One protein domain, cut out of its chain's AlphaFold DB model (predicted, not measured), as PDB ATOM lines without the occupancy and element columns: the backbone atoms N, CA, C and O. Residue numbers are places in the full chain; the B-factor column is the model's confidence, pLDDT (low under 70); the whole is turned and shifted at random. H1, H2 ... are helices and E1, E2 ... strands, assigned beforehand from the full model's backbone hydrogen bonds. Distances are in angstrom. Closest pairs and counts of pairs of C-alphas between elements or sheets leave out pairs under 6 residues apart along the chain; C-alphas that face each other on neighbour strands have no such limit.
ATOM      1  N   PRO A 607     128.928 121.173  92.829       93.94
ATOM      2  CA  PRO A 607     129.602 121.623  94.045       93.94
ATOM      3  C   PRO A 607     131.072 121.980  93.792       93.94
ATOM      4  O   PRO A 607     131.588 122.957  94.338       93.94
ATOM      5  N   PHE A 608     131.743 121.240  92.900       93.88
ATOM      6  CA  PHE A 608     133.148 121.490  92.596       93.88
ATOM      7  C   PHE A 608     133.362 122.818  91.875       93.88
ATOM      8  O   PHE A 608     134.381 123.466  92.092       93.88
ATOM      9  N   ASN A 609     132.422 123.255  91.028       93.00
ATOM     10  CA  ASN A 609     132.543 124.547  90.355       93.00
ATOM     11  C   ASN A 609     132.594 125.698  91.369       93.00
ATOM     12  O   ASN A 609     133.425 126.595  91.233       93.00
ATOM     13  N   LEU A 610     131.765 125.636  92.414       93.88
ATOM     14  CA  LEU A 610     131.744 126.618  93.502       93.88
ATOM     15  C   LEU A 610     133.025 126.551  94.347       93.88
ATOM     16  O   LEU A 610     133.632 127.582  94.648       93.88
ATOM     17  N   VAL A 611     133.469 125.335  94.685       93.31
ATOM     18  CA  VAL A 611     134.727 125.101  95.414       93.31
ATOM     19  C   VAL A 611     135.919 125.653  94.632       93.31
ATOM     20  O   VAL A 611     136.754 126.348  95.203       93.31
ATOM     21  N   ALA A 612     135.986 125.404  93.323       90.75
ATOM     22  CA  ALA A 612     137.066 125.872  92.461       90.75
ATOM     23  C   ALA A 612     137.101 127.404  92.339       90.75
ATOM     24  O   ALA A 612     138.188 127.976  92.331       90.75
ATOM     25  N   ILE A 613     135.945 128.077  92.280       89.88
ATOM     26  CA  ILE A 613     135.880 129.549  92.301       89.88
ATOM     27  C   ILE A 613     136.406 130.081  93.636       89.88
ATOM     28  O   ILE A 613     137.241 130.982  93.652       89.88
ATOM     29  N   THR A 614     135.966 129.487  94.745       90.31
ATOM     30  CA  THR A 614     136.335 129.925  96.097       90.31
ATOM     31  C   THR A 614     137.825 129.708  96.385       90.31
ATOM     32  O   THR A 614     138.503 130.613  96.862       90.31
ATOM     33  N   LEU A 615     138.369 128.535  96.037       87.31
ATOM     34  CA  LEU A 615     139.803 128.231  96.151       87.31
ATOM     35  C   LEU A 615     140.651 128.984  95.115       87.31
ATOM     36  O   LEU A 615     141.823 129.247  95.347       87.31
ATOM     37  N   GLY A 616     140.091 129.375  93.970       77.06
ATOM     38  CA  GLY A 616     140.805 130.196  92.986       77.06
ATOM     39  C   GLY A 616     141.218 131.570  93.528       77.06
ATOM     40  O   GLY A 616     142.153 132.174  93.004       77.06
ATOM     41  N   LEU A 617     140.557 132.046  94.592       67.75
ATOM     42  CA  LEU A 617     140.886 133.289  95.294       67.75
ATOM     43  C   LEU A 617     142.015 133.122  96.333       67.75
ATOM     44  O   LEU A 617     142.532 134.123  96.826       67.75
ATOM     45  N   GLY A 618     142.430 131.888  96.656       67.12
ATOM     46  CA  GLY A 618     143.539 131.603  97.572       67.12
ATOM     47  C   GLY A 618     143.927 130.118  97.619       67.12
ATOM     48  O   GLY A 618     143.073 129.251  97.740       67.12
ATOM     49  N   SER A 619     145.227 129.804  97.583       75.50
ATOM     50  CA  SER A 619     145.740 128.430  97.396       75.50
ATOM     51  C   SER A 619     145.371 127.406  98.488       75.50
ATOM     52  O   SER A 619     145.560 126.204  98.283       75.50
ATOM     53  N   SER A 620     144.884 127.858  99.649       87.75
ATOM     54  CA  SER A 620     144.463 127.018 100.777       87.75
ATOM     55  C   SER A 620     143.445 127.747 101.662       87.75
ATOM     56  O   SER A 620     143.574 128.952 101.888       87.75
ATOM     57  N   LEU A 621     142.440 127.029 102.175       92.62
ATOM     58  CA  LEU A 621     141.362 127.579 103.004       92.62
ATOM     59  C   LEU A 621     140.862 126.545 104.037       92.62
ATOM     60  O   LEU A 621     140.738 125.370 103.688       92.62
ATOM     61  N   PRO A 622     140.516 126.932 105.282       94.38
ATOM     62  CA  PRO A 622     139.831 126.029 106.210       94.38
ATOM     63  C   PRO A 622     138.488 125.551 105.644       94.38
ATOM     64  O   PRO A 622     137.752 126.348 105.056       94.38
ATOM     65  N   LEU A 623     138.132 124.281 105.864       93.00
ATOM     66  CA  LEU A 623     136.886 123.694 105.351       93.00
ATOM     67  C   LEU A 623     135.637 124.467 105.807       93.00
ATOM     68  O   LEU A 623     134.735 124.682 105.007       93.00
ATOM     69  N   SER A 624     135.601 124.934 107.058       92.44
ATOM     70  CA  SER A 624     134.486 125.733 107.589       92.44
ATOM     71  C   SER A 624     134.281 127.042 106.825       92.44
ATOM     72  O   SER A 624     133.151 127.414 106.519       92.44
ATOM     73  N   LYS A 625     135.373 127.722 106.459       92.69
ATOM     74  CA  LYS A 625     135.306 128.944 105.654       92.69
ATOM     75  C   LYS A 625     134.912 128.631 104.210       92.69
ATOM     76  O   LYS A 625     134.093 129.348 103.653       92.69
ATOM     77  N   LEU A 626     135.430 127.545 103.629       93.00
ATOM     78  CA  LEU A 626     135.021 127.089 102.295       93.00
ATOM     79  C   LEU A 626     133.511 126.832 102.225       93.00
ATOM     80  O   LEU A 626     132.868 127.263 101.276       93.00
ATOM     81  N   LEU A 627     132.955 126.155 103.233       93.38
ATOM     82  CA  LEU A 627     131.524 125.866 103.331       93.38
ATOM     83  C   LEU A 627     130.689 127.150 103.312       93.38
ATOM     84  O   LEU A 627     129.787 127.273 102.486       93.38
ATOM     85  N   ALA A 628     131.027 128.120 104.166       92.38
ATOM     86  CA  ALA A 628     130.310 129.391 104.247       92.38
ATOM     87  C   ALA A 628     130.332 130.163 102.913       92.38
ATOM     88  O   ALA A 628     129.291 130.623 102.443       92.38
ATOM     89  N   GLU A 629     131.500 130.253 102.275       93.00
ATOM     90  CA  GLU A 629     131.672 130.943 100.990       93.00
ATOM     91  C   GLU A 629     130.933 130.230  99.847       93.00
ATOM     92  O   GLU A 629     130.298 130.879  99.020       93.00
ATOM     93  N   VAL A 630     130.952 128.891  99.811       93.88
ATOM     94  CA  VAL A 630     130.232 128.108  98.793       93.88
ATOM     95  C   VAL A 630     128.718 128.265  98.939       93.88
ATOM     96  O   VAL A 630     128.033 128.435  97.930       93.88
ATOM     97  N   VAL A 631     128.185 128.253 100.165       93.38
ATOM     98  CA  VAL A 631     126.749 128.478 100.423       93.38
ATOM     99  C   VAL A 631     126.336 129.898 100.029       93.38
ATOM    100  O   VAL A 631     125.297 130.094  99.387       93.38
ATOM    101  N   TRP A 632     127.165 130.893 100.352       94.00
ATOM    102  CA  TRP A 632     126.944 132.270  99.920       94.00
ATOM    103  C   TRP A 632     126.960 132.390  98.389       94.00
ATOM    104  O   TRP A 632     126.033 132.947  97.796       94.00
ATOM    105  N   LEU A 633     127.965 131.802  97.734       94.25
ATOM    106  CA  LEU A 633     128.115 131.840  96.283       94.25
ATOM    107  C   LEU A 633     126.973 131.107  95.571       94.25
ATOM    108  O   LEU A 633     126.474 131.607  94.564       94.25
ATOM    109  N   LYS A 634     126.511 129.967  96.105       93.62
ATOM    110  CA  LYS A 634     125.296 129.286  95.634       93.62
ATOM    111  C   LYS A 634     124.118 130.255  95.647       93.62
ATOM    112  O   LYS A 634     123.470 130.423  94.619       93.62
ATOM    113  N   SER A 635     123.865 130.903  96.784       91.75
ATOM    114  CA  SER A 635     122.731 131.822  96.955       91.75
ATOM    115  C   SER A 635     122.782 132.972  95.945       91.75
ATOM    116  O   SER A 635     121.777 133.287  95.307       91.75
ATOM    117  N   LEU A 636     123.972 133.544  95.731       94.06
ATOM    118  CA  LEU A 636     124.199 134.575  94.723       94.06
ATOM    119  C   LEU A 636     123.904 134.058  93.307       94.06
ATOM    120  O   LEU A 636     123.132 134.675  92.579       94.06
ATOM    121  N   LEU A 637     124.488 132.929  92.907       92.06
ATOM    122  CA  LEU A 637     124.335 132.391  91.554       92.06
ATOM    123  C   LEU A 637     122.892 131.970  91.254       92.06
ATOM    124  O   LEU A 637     122.391 132.266  90.173       92.06
ATOM    125  N   VAL A 638     122.203 131.358  92.220       90.62
ATOM    126  CA  VAL A 638     120.778 131.015  92.100       90.62
ATOM    127  C   VAL A 638     119.926 132.278  91.961       90.62
ATOM    128  O   VAL A 638     119.043 132.316  91.108       90.62
ATOM    129  N   SER A 639     120.224 133.351  92.710       89.56
ATOM    130  CA  SER A 639     119.517 134.636  92.557       89.56
ATOM    131  C   SER A 639     119.712 135.280  91.175       89.56
ATOM    132  O   SER A 639     118.861 136.038  90.718       89.56
ATOM    133  N   LEU A 640     120.807 134.935  90.488       90.62
ATOM    134  CA  LEU A 640     121.106 135.339  89.111       90.62
ATOM    135  C   LEU A 640     120.557 134.354  88.059       90.62
ATOM    136  O   LEU A 640     120.810 134.534  86.868       90.62
ATOM    137  N   GLY A 641     119.819 133.321  88.477       87.69
ATOM    138  CA  GLY A 641     119.173 132.345  87.597       87.69
ATOM    139  C   GLY A 641     120.027 131.133  87.217       87.69
ATOM    140  O   GLY A 641     119.652 130.401  86.304       87.69
ATOM    141  N   ALA A 642     121.166 130.899  87.877       90.12
ATOM    142  CA  ALA A 642     121.982 129.714  87.620       90.12
ATOM    143  C   ALA A 642     121.377 128.447  88.247       90.12
ATOM    144  O   ALA A 642     120.877 128.468  89.373       90.12
ATOM    145  N   LEU A 643     121.515 127.321  87.547       91.12
ATOM    146  CA  LEU A 643     121.213 125.993  88.078       91.12
ATOM    147  C   LEU A 643     122.408 125.479  88.882       91.12
ATOM    148  O   LEU A 643     123.515 125.396  88.351       91.12
ATOM    149  N   VAL A 644     122.192 125.120  90.146       93.38
ATOM    150  CA  VAL A 644     123.253 124.660  91.053       93.38
ATOM    151  C   VAL A 644     122.831 123.362  91.736       93.38
ATOM    152  O   VAL A 644     121.892 123.372  92.528       93.38
ATOM    153  N   ASP A 645     123.534 122.260  91.460       92.50
ATOM    154  CA  ASP A 645     123.314 120.957  92.106       92.50
ATOM    155  C   ASP A 645     124.042 120.908  93.454       92.50
ATOM    156  O   ASP A 645     125.136 120.364  93.575       92.50
ATOM    157  N   LEU A 646     123.459 121.560  94.463       89.62
ATOM    158  CA  LEU A 646     123.933 121.515  95.844       89.62
ATOM    159  C   LEU A 646     122.739 121.509  96.801       89.62
ATOM    160  O   LEU A 646     121.841 122.346  96.671       89.62
ATOM    161  N   ALA A 647     122.752 120.612  97.786       83.75
ATOM    162  CA  ALA A 647     121.689 120.481  98.780       83.75
ATOM    163  C   ALA A 647     121.376 121.797  99.531       83.75
ATOM    164  O   ALA A 647     122.186 122.723  99.583       83.75
ATOM    165  N   GLU A 648     120.179 121.891 100.125       77.50
ATOM    166  CA  GLU A 648     119.784 123.033 100.976       77.50
ATOM    167  C   GLU A 648     120.162 122.844 102.453       77.50
ATOM    168  O   GLU A 648     120.430 123.807 103.162       77.50
ATOM    169  N   SER A 649     120.189 121.598 102.937       80.06
ATOM    170  CA  SER A 649     120.533 121.294 104.330       80.06
ATOM    171  C   SER A 649     122.039 121.397 104.554       80.06
ATOM    172  O   SER A 649     122.804 120.729 103.863       80.06
ATOM    173  N   GLU A 650     122.462 122.155 105.567       75.00
ATOM    174  CA  GLU A 650     123.877 122.389 105.895       75.00
ATOM    175  C   GLU A 650     124.676 121.084 106.074       75.00
ATOM    176  O   GLU A 650     125.777 120.941 105.540       75.00
ATOM    177  N   VAL A 651     124.083 120.079 106.730       77.69
ATOM    178  CA  VAL A 651     124.709 118.757 106.932       77.69
ATOM    179  C   VAL A 651     124.938 118.034 105.600       77.69
ATOM    180  O   VAL A 651     125.963 117.376 105.406       77.69
ATOM    181  N   LEU A 652     123.993 118.153 104.666       87.75
ATOM    182  CA  LEU A 652     124.109 117.549 103.338       87.75
ATOM    183  C   LEU A 652     125.109 118.316 102.466       87.75
ATOM    184  O   LEU A 652     125.898 117.683 101.770       87.75
ATOM    185  N   VAL A 653     125.139 119.651 102.559       89.94
ATOM    186  CA  VAL A 653     126.105 120.505 101.850       89.94
ATOM    187  C   VAL A 653     127.536 120.115 102.208       89.94
ATOM    188  O   VAL A 653     128.364 119.920 101.318       89.94
ATOM    189  N   GLU A 654     127.837 119.946 103.499       91.69
ATOM    190  CA  GLU A 654     129.175 119.532 103.925       91.69
ATOM    191  C   GLU A 654     129.564 118.166 103.343       91.69
ATOM    192  O   GLU A 654     130.680 117.995 102.836       91.69
ATOM    193  N   ALA A 655     128.646 117.198 103.376       91.88
ATOM    194  CA  ALA A 655     128.880 115.871 102.819       91.88
ATOM    195  C   ALA A 655     129.111 115.911 101.296       91.88
ATOM    196  O   ALA A 655     130.033 115.258 100.797       91.88
ATOM    197  N   GLU A 656     128.324 116.697 100.556       92.31
ATOM    198  CA  GLU A 656     128.451 116.857  99.104       92.31
ATOM    199  C   GLU A 656     129.751 117.559  98.706       92.31
ATOM    200  O   GLU A 656     130.439 117.099  97.793       92.31
ATOM    201  N   ILE A 657     130.156 118.608  99.428       93.19
ATOM    202  CA  ILE A 657     131.433 119.292  99.186       93.19
ATOM    203  C   ILE A 657     132.611 118.355  99.465       93.19
ATOM    204  O   ILE A 657     133.520 118.253  98.638       93.19
ATOM    205  N   LYS A 658     132.595 117.604 100.575       93.00
ATOM    206  CA  LYS A 658     133.639 116.602 100.859       93.00
ATOM    207  C   LYS A 658     133.705 115.528  99.772       93.00
ATOM    208  O   LYS A 658     134.797 115.167  99.328       93.00
ATOM    209  N   ARG A 659     132.551 115.037  99.309       92.56
ATOM    210  CA  ARG A 659     132.467 114.067  98.207       92.56
ATOM    211  C   ARG A 659     133.039 114.645  96.914       92.56
ATOM    212  O   ARG A 659     133.817 113.973  96.242       92.56
ATOM    213  N   SER A 660     132.687 115.883  96.593       93.25
ATOM    214  CA  SER A 660     133.187 116.606  95.428       93.25
ATOM    215  C   SER A 660     134.714 116.754  95.465       93.25
ATOM    216  O   SER A 660     135.391 116.381  94.510       93.25
ATOM    217  N   ILE A 661     135.287 117.155  96.605       93.19
ATOM    218  CA  ILE A 661     136.747 117.201  96.797       93.19
ATOM    219  C   ILE A 661     137.372 115.813  96.582       93.19
ATOM    220  O   ILE A 661     138.392 115.698  95.905       93.19
ATOM    221  N   SER A 662     136.750 114.741  97.087       92.12
ATOM    222  CA  SER A 662     137.240 113.370  96.878       92.12
ATOM    223  C   SER A 662     137.232 112.950  95.401       92.12
ATOM    224  O   SER A 662     138.167 112.277  94.957       92.12
ATOM    225  N   ILE A 663     136.198 113.323  94.639       92.06
ATOM    226  CA  ILE A 663     136.104 113.067  93.191       92.06
ATOM    227  C   ILE A 663     137.248 113.771  92.448       92.06
ATOM    228  O   ILE A 663     137.864 113.178  91.562       92.06
ATOM    229  N   HIS A 664     137.589 114.991  92.865       91.00
ATOM    230  CA  HIS A 664     138.671 115.806  92.302       91.00
ATOM    231  C   HIS A 664     139.976 115.732  93.112       91.00
ATOM    232  O   HIS A 664     140.792 116.657  93.091       91.00
ATOM    233  N   SER A 665     140.225 114.596  93.769       87.88
ATOM    234  CA  SER A 665     141.415 114.335  94.599       87.88
ATOM    235  C   SER A 665     142.753 114.404  93.855       87.88
ATOM    236  O   SER A 665     143.804 114.319  94.480       87.88
ATOM    237  N   SER A 666     142.755 114.557  92.526       82.69
ATOM    238  CA  SER A 666     143.968 114.871  91.762       82.69
ATOM    239  C   SER A 666     144.282 116.362  91.642       82.69
ATOM    240  O   SER A 666     145.346 116.697  91.132       82.69
ATOM    241  N   LEU A 667     143.363 117.236  92.052       85.81
ATOM    242  CA  LEU A 667     143.492 118.691  91.969       85.81
ATOM    243  C   LEU A 667     143.457 119.351  93.349       85.81
ATOM    244  O   LEU A 667     144.154 120.339  93.568       85.81
ATOM    245  N   VAL A 668     142.650 118.818  94.269       90.00
ATOM    246  CA  VAL A 668     142.399 119.402  95.592       90.00
ATOM    247  C   VAL A 668     142.474 118.312  96.659       90.00
ATOM    248  O   VAL A 668     141.985 117.204  96.448       90.00
ATOM    249  N   ALA A 669     143.062 118.623  97.814       91.25
ATOM    250  CA  ALA A 669     143.126 117.730  98.968       91.25
ATOM    251  C   ALA A 669     142.529 118.390 100.218       91.25
ATOM    252  O   ALA A 669     142.759 119.572 100.468       91.25
ATOM    253  N   LEU A 670     141.813 117.598 101.023       92.88
ATOM    254  CA  LEU A 670     141.442 117.939 102.397       92.88
ATOM    255  C   LEU A 670     142.479 117.325 103.346       92.88
ATOM    256  O   LEU A 670     142.633 116.104 103.398       92.88
ATOM    257  N   THR A 671     143.212 118.161 104.072       90.56
ATOM    258  CA  THR A 671     144.253 117.727 105.010       90.56
ATOM    259  C   THR A 671     143.653 117.242 106.338       90.56
ATOM    260  O   THR A 671     142.537 117.630 106.693       90.56
ATOM    261  N   PRO A 672     144.402 116.458 107.143       88.56
ATOM    262  CA  PRO A 672     143.952 116.040 108.474       88.56
ATOM    263  C   PRO A 672     143.659 117.199 109.438       88.56
ATOM    264  O   PRO A 672     142.857 117.044 110.351       88.56
ATOM    265  N   CYS A 673     144.279 118.367 109.233       88.56
ATOM    266  CA  CYS A 673     144.007 119.578 110.013       88.56
ATOM    267  C   CYS A 673     142.786 120.376 109.516       88.56
ATOM    268  O   CYS A 673     142.548 121.479 109.999       88.56
ATOM    269  N   GLY A 674     142.009 119.840 108.567       90.94
ATOM    270  CA  GLY A 674     140.771 120.459 108.087       90.94
ATOM    271  C   GLY A 674     140.974 121.581 107.066       90.94
ATOM    272  O   GLY A 674     140.072 122.395 106.874       90.94
ATOM    273  N   MET A 675     142.136 121.637 106.410       92.62
ATOM    274  CA  MET A 675     142.428 122.616 105.357       92.62
ATOM    275  C   MET A 675     142.185 122.006 103.980       92.62
ATOM    276  O   MET A 675     142.609 120.886 103.707       92.62
ATOM    277  N   VAL A 676     141.534 122.755 103.099       92.75
ATOM    278  CA  VAL A 676     141.356 122.405 101.691       92.75
ATOM    279  C   VAL A 676     142.386 123.174 100.877       92.75
ATOM    280  O   VAL A 676     142.418 124.401 100.936       92.75
ATOM    281  N   GLN A 677     143.235 122.471 100.131       91.25
ATOM    282  CA  GLN A 677     144.333 123.082  99.379       91.25
ATOM    283  C   GLN A 677     144.523 122.453  98.001       91.25
ATOM    284  O   GLN A 677     144.193 121.283  97.785       91.25
ATOM    285  N   LEU A 678     145.083 123.235  97.077       88.94
ATOM    286  CA  LEU A 678     145.482 122.743  95.761       88.94
ATOM    287  C   LEU A 678     146.633 121.736  95.890       88.94
ATOM    288  O   LEU A 678     147.532 121.900  96.714       88.94
ATOM    289  N   ILE A 679     146.608 120.694  95.063       85.56
ATOM    290  CA  ILE A 679     147.677 119.696  94.997       85.56
ATOM    291  C   ILE A 679     148.733 120.167  94.000       85.56
ATOM    292  O   ILE A 679     148.423 120.448  92.842       85.56
ATOM    293  N   GLU A 680     149.996 120.199  94.429       78.12
ATOM    294  CA  GLU A 680     151.117 120.374  93.510       78.12
ATOM    295  C   GLU A 680     151.259 119.145  92.611       78.12
ATOM    296  O   GLU A 680     151.477 118.019  93.066       78.12
ATOM    297  N   VAL A 681     151.144 119.369  91.307       69.19
ATOM    298  CA  VAL A 681     151.363 118.342  90.293       69.19
ATOM    299  C   VAL A 681     152.719 118.600  89.654       69.19
ATOM    300  O   VAL A 681     152.960 119.687  89.129       69.19
ATOM    301  N   GLN A 682     153.602 117.599  89.675       60.56
ATOM    302  CA  GLN A 682     154.881 117.679  88.968       60.56
ATOM    303  C   GLN A 682     154.635 117.955  87.481       60.56
ATOM    304  O   GLN A 682     153.861 117.249  86.826       60.56
ATOM    305  N   SER A 683     155.294 118.985  86.945       58.28
ATOM    306  CA  SER A 683     155.246 119.273  85.516       58.28
ATOM    307  C   SER A 683     155.801 118.069  84.748       58.28
ATOM    308  O   SER A 683     156.891 117.607  85.088       58.28
ATOM    309  N   PRO A 684     155.104 117.548  83.725       60.03
ATOM    310  CA  PRO A 684     155.664 116.485  82.901       60.03
ATOM    311  C   PRO A 684     156.979 116.949  82.255       60.03
ATOM    312  O   PRO A 684     157.100 118.127  81.919       60.03
ATOM    313  N   ASP A 685     157.916 116.020  82.022       58.19
ATOM    314  CA  ASP A 685     159.187 116.222  81.293       58.19
ATOM    315  C   ASP A 685     158.952 116.535  79.795       58.19
ATOM    316  O   ASP A 685     159.404 115.838  78.886       58.19
ATOM    317  N   CYS A 686     158.151 117.555  79.508       62.12
ATOM    318  CA  CYS A 686     157.718 117.954  78.182       62.12
ATOM    319  C   CYS A 686     157.915 119.455  78.018       62.12
ATOM    320  O   CYS A 686     157.533 120.253  78.870       62.12
ATOM    321  N   THR A 687     158.447 119.857  76.866       66.56
ATOM    322  CA  THR A 687     158.523 121.265  76.491       66.56
ATOM    323  C   THR A 687     157.115 121.826  76.283       66.56
ATOM    324  O   THR A 687     156.347 121.350  75.444       66.56
ATOM    325  N   MET A 688     156.755 122.840  77.073       71.06
ATOM    326  CA  MET A 688     155.520 123.597  76.880       71.06
ATOM    327  C   MET A 688     155.628 124.441  75.609       71.06
ATOM    328  O   MET A 688     156.607 125.160  75.407       71.06
ATOM    329  N   ASP A 689     154.608 124.385  74.755       74.00
ATOM    330  CA  ASP A 689     154.504 125.279  73.606       74.00
ATOM    331  C   ASP A 689     153.653 126.492  73.993       74.00
ATOM    332  O   ASP A 689     152.423 126.451  73.944       74.00
ATOM    333  N   ILE A 690     154.319 127.591  74.365       72.06
ATOM    334  CA  ILE A 690     153.677 128.843  74.802       72.06
ATOM    335  C   ILE A 690     152.675 129.356  73.750       72.06
ATOM    336  O   ILE A 690     151.638 129.924  74.092       72.06
ATOM    337  N   THR A 691     152.912 129.090  72.457       67.81
ATOM    338  CA  THR A 691     151.993 129.501  71.380       67.81
ATOM    339  C   THR A 691     150.663 128.745  71.403       67.81
ATOM    340  O   THR A 691     149.663 129.223  70.858       67.81
ATOM    341  N   LYS A 692     150.633 127.577  72.054       70.50
ATOM    342  CA  LYS A 692     149.465 126.706  72.192       70.50
ATOM    343  C   LYS A 692     148.761 126.828  73.539       70.50
ATOM    344  O   LYS A 692     147.707 126.214  73.682       70.50
ATOM    345  N   VAL A 693     149.279 127.622  74.481       72.19
ATOM    346  CA  VAL A 693     148.598 127.911  75.752       72.19
ATOM    347  C   VAL A 693     147.228 128.523  75.459       72.19
ATOM    348  O   VAL A 693     147.107 129.454  74.653       72.19
ATOM    349  N   LYS A 694     146.185 128.001  76.103       66.50
ATOM    350  CA  LYS A 694     144.793 128.430  75.929       66.50
ATOM    351  C   LYS A 694     144.294 129.085  77.218       66.50
ATOM    352  O   LYS A 694     144.474 128.537  78.294       66.50
ATOM    353  N   GLY A 695     143.612 130.224  77.088       59.53
ATOM    354  CA  GLY A 695     143.075 131.000  78.212       59.53
ATOM    355  C   GLY A 695     143.882 132.271  78.481       59.53
ATOM    356  O   GLY A 695     145.089 132.215  78.701       59.53
ATOM    357  N   ASN A 696     143.205 133.423  78.457       53.19
ATOM    358  CA  ASN A 696     143.843 134.742  78.560       53.19
ATOM    359  C   ASN A 696     144.580 134.934  79.896       53.19
ATOM    360  O   ASN A 696     145.699 135.430  79.898       53.19
ATOM    361  N   LEU A 697     143.994 134.448  80.998       53.44
ATOM    362  CA  LEU A 697     144.574 134.542  82.344       53.44
ATOM    363  C   LEU A 697     145.840 133.678  82.510       53.44
ATOM    364  O   LEU A 697     146.794 134.073  83.166       53.44
ATOM    365  N   ILE A 698     145.878 132.501  81.879       57.00
ATOM    366  CA  ILE A 698     147.033 131.594  81.959       57.00
ATOM    367  C   ILE A 698     148.218 132.189  81.189       57.00
ATOM    368  O   ILE A 698     149.357 132.118  81.639       57.00
ATOM    369  N   ARG A 699     147.954 132.842  80.050       52.09
ATOM    370  CA  ARG A 699     148.997 133.526  79.274       52.09
ATOM    371  C   ARG A 699     149.620 134.696  80.030       52.09
ATOM    372  O   ARG A 699     150.827 134.867  79.926       52.09
ATOM    373  N   SER A 700     148.831 135.471  80.777       49.38
ATOM    374  CA  SER A 700     149.365 136.573  81.588       49.38
ATOM    375  C   SER A 700     150.193 136.079  82.774       49.38
ATOM    376  O   SER A 700     151.193 136.706  83.088       49.38
ATOM    377  N   ILE A 701     149.819 134.950  83.390       57.16
ATOM    378  CA  ILE A 701     150.558 134.359  84.520       57.16
ATOM    379  C   ILE A 701     151.888 133.736  84.072       57.16
ATOM    380  O   ILE A 701     152.859 133.813  84.802       57.16
ATOM    381  N   ILE A 702     151.952 133.126  82.883       55.25
ATOM    382  CA  ILE A 702     153.194 132.518  82.359       55.25
ATOM    383  C   ILE A 702     154.161 133.574  81.788       55.25
ATOM    384  O   ILE A 702     155.356 133.315  81.660       55.25
ATOM    385  N   ALA A 703     153.650 134.737  81.371       48.03
ATOM    386  CA  ALA A 703     154.448 135.801  80.761       48.03
ATOM    387  C   ALA A 703     155.030 136.813  81.767       48.03
ATOM    388  O   ALA A 703     155.911 137.581  81.374       48.03
ATOM    389  N   GLY A 704     154.516 136.840  83.001       39.84
ATOM    390  CA  GLY A 704     155.094 137.570  84.134       39.84
ATOM    391  C   GLY A 704     156.017 136.667  84.928       39.84
ATOM    392  O   GLY A 704     157.061 137.184  85.380       39.84
TER     393      GLY A 704
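What this domain is: This is residues 607 to 704 of the 704 residues of the protein "(California timema) hypothetical protein" of Timema californicum (UniProt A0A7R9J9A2). Three crossed helices, H1, H2 and H3, pack with a small sheet of three short strands into one body, H2 standing up from the sheet. From E3 a long arm leads away, its residues 682 to 689 sticking out, to a short helix, H4, that touches no other helix. The printed part has 98 residues, with four named helices and three named strands in the order H1, E1, H2, H3, E2, E3, H4; the class is mostly helix. The sheet runs E1, E3, E2, antiparallel throughout. The whole is loose, with a radius of gyration of the C-alphas of 15.8 A and spans of 47 by 35 by 21 A.

How they stand to each other: H1, residues 607 to 616, touches H2, residues 623 to 639, closest at the C-alphas of Leu 610 and Val 630, 5.7 A; they run opposite ways at a steep tilt of 68 degrees, only just short of about perpendicular. Residues 656 to 661 of H3, residues 650 to 663, touch H1, closest at the C-alphas of Phe 608 and Ser 660, 5.6 A; the lines stand about perpendicular at 77 degrees. H2 and H3 only just touch, with 3 pairs of C-alphas within 8 A, the closest being Leu 627 and Glu 654 at 6.8 A. E1, residues 620 to 622, and E3, residues 675 to 678, are antiparallel neighbours, with N 621 and O 676 2.9 A apart, within hydrogen-bond range. E2, residues 668 to 670, forms a hairpin with E3, with N 677 and O 669 3.0 A apart, within hydrogen-bond range. E1, H2 H3, E2 make a split strand-helix-strand unit, two strands running the same way with E3 between them, and its crossover is right-handed. H1, H2 and H3 with the sheet make two layers, helices on one face of a sheet. In H1, H2, H3 and H4, residues 696 to 703, every O i to N i+4 pair is within hydrogen-bond range.

Where its parts are: H1 begins at C-alpha 607, (129.602, 121.623, 94.045), and is 14.1 A long. E1 measures 7.2 A, H2 24.2 A, H3 19.9 A, E2 7.0 A and E3 10.1 A. H4, 10.9 A long, ends at C-alpha 703, (154.448, 135.801, 80.761).

The domain as a whole: The C-alphas of Ser 649 and Thr 687, the two farthest apart, are 47.1 A apart. The printed part has no cut. The link from E3 to H4, residues 679 to 695, is long. The mean pLDDT of the printed part is 82.3; residues 617 to 618, 681 to 687, 691 and 694 to 704 are under 70.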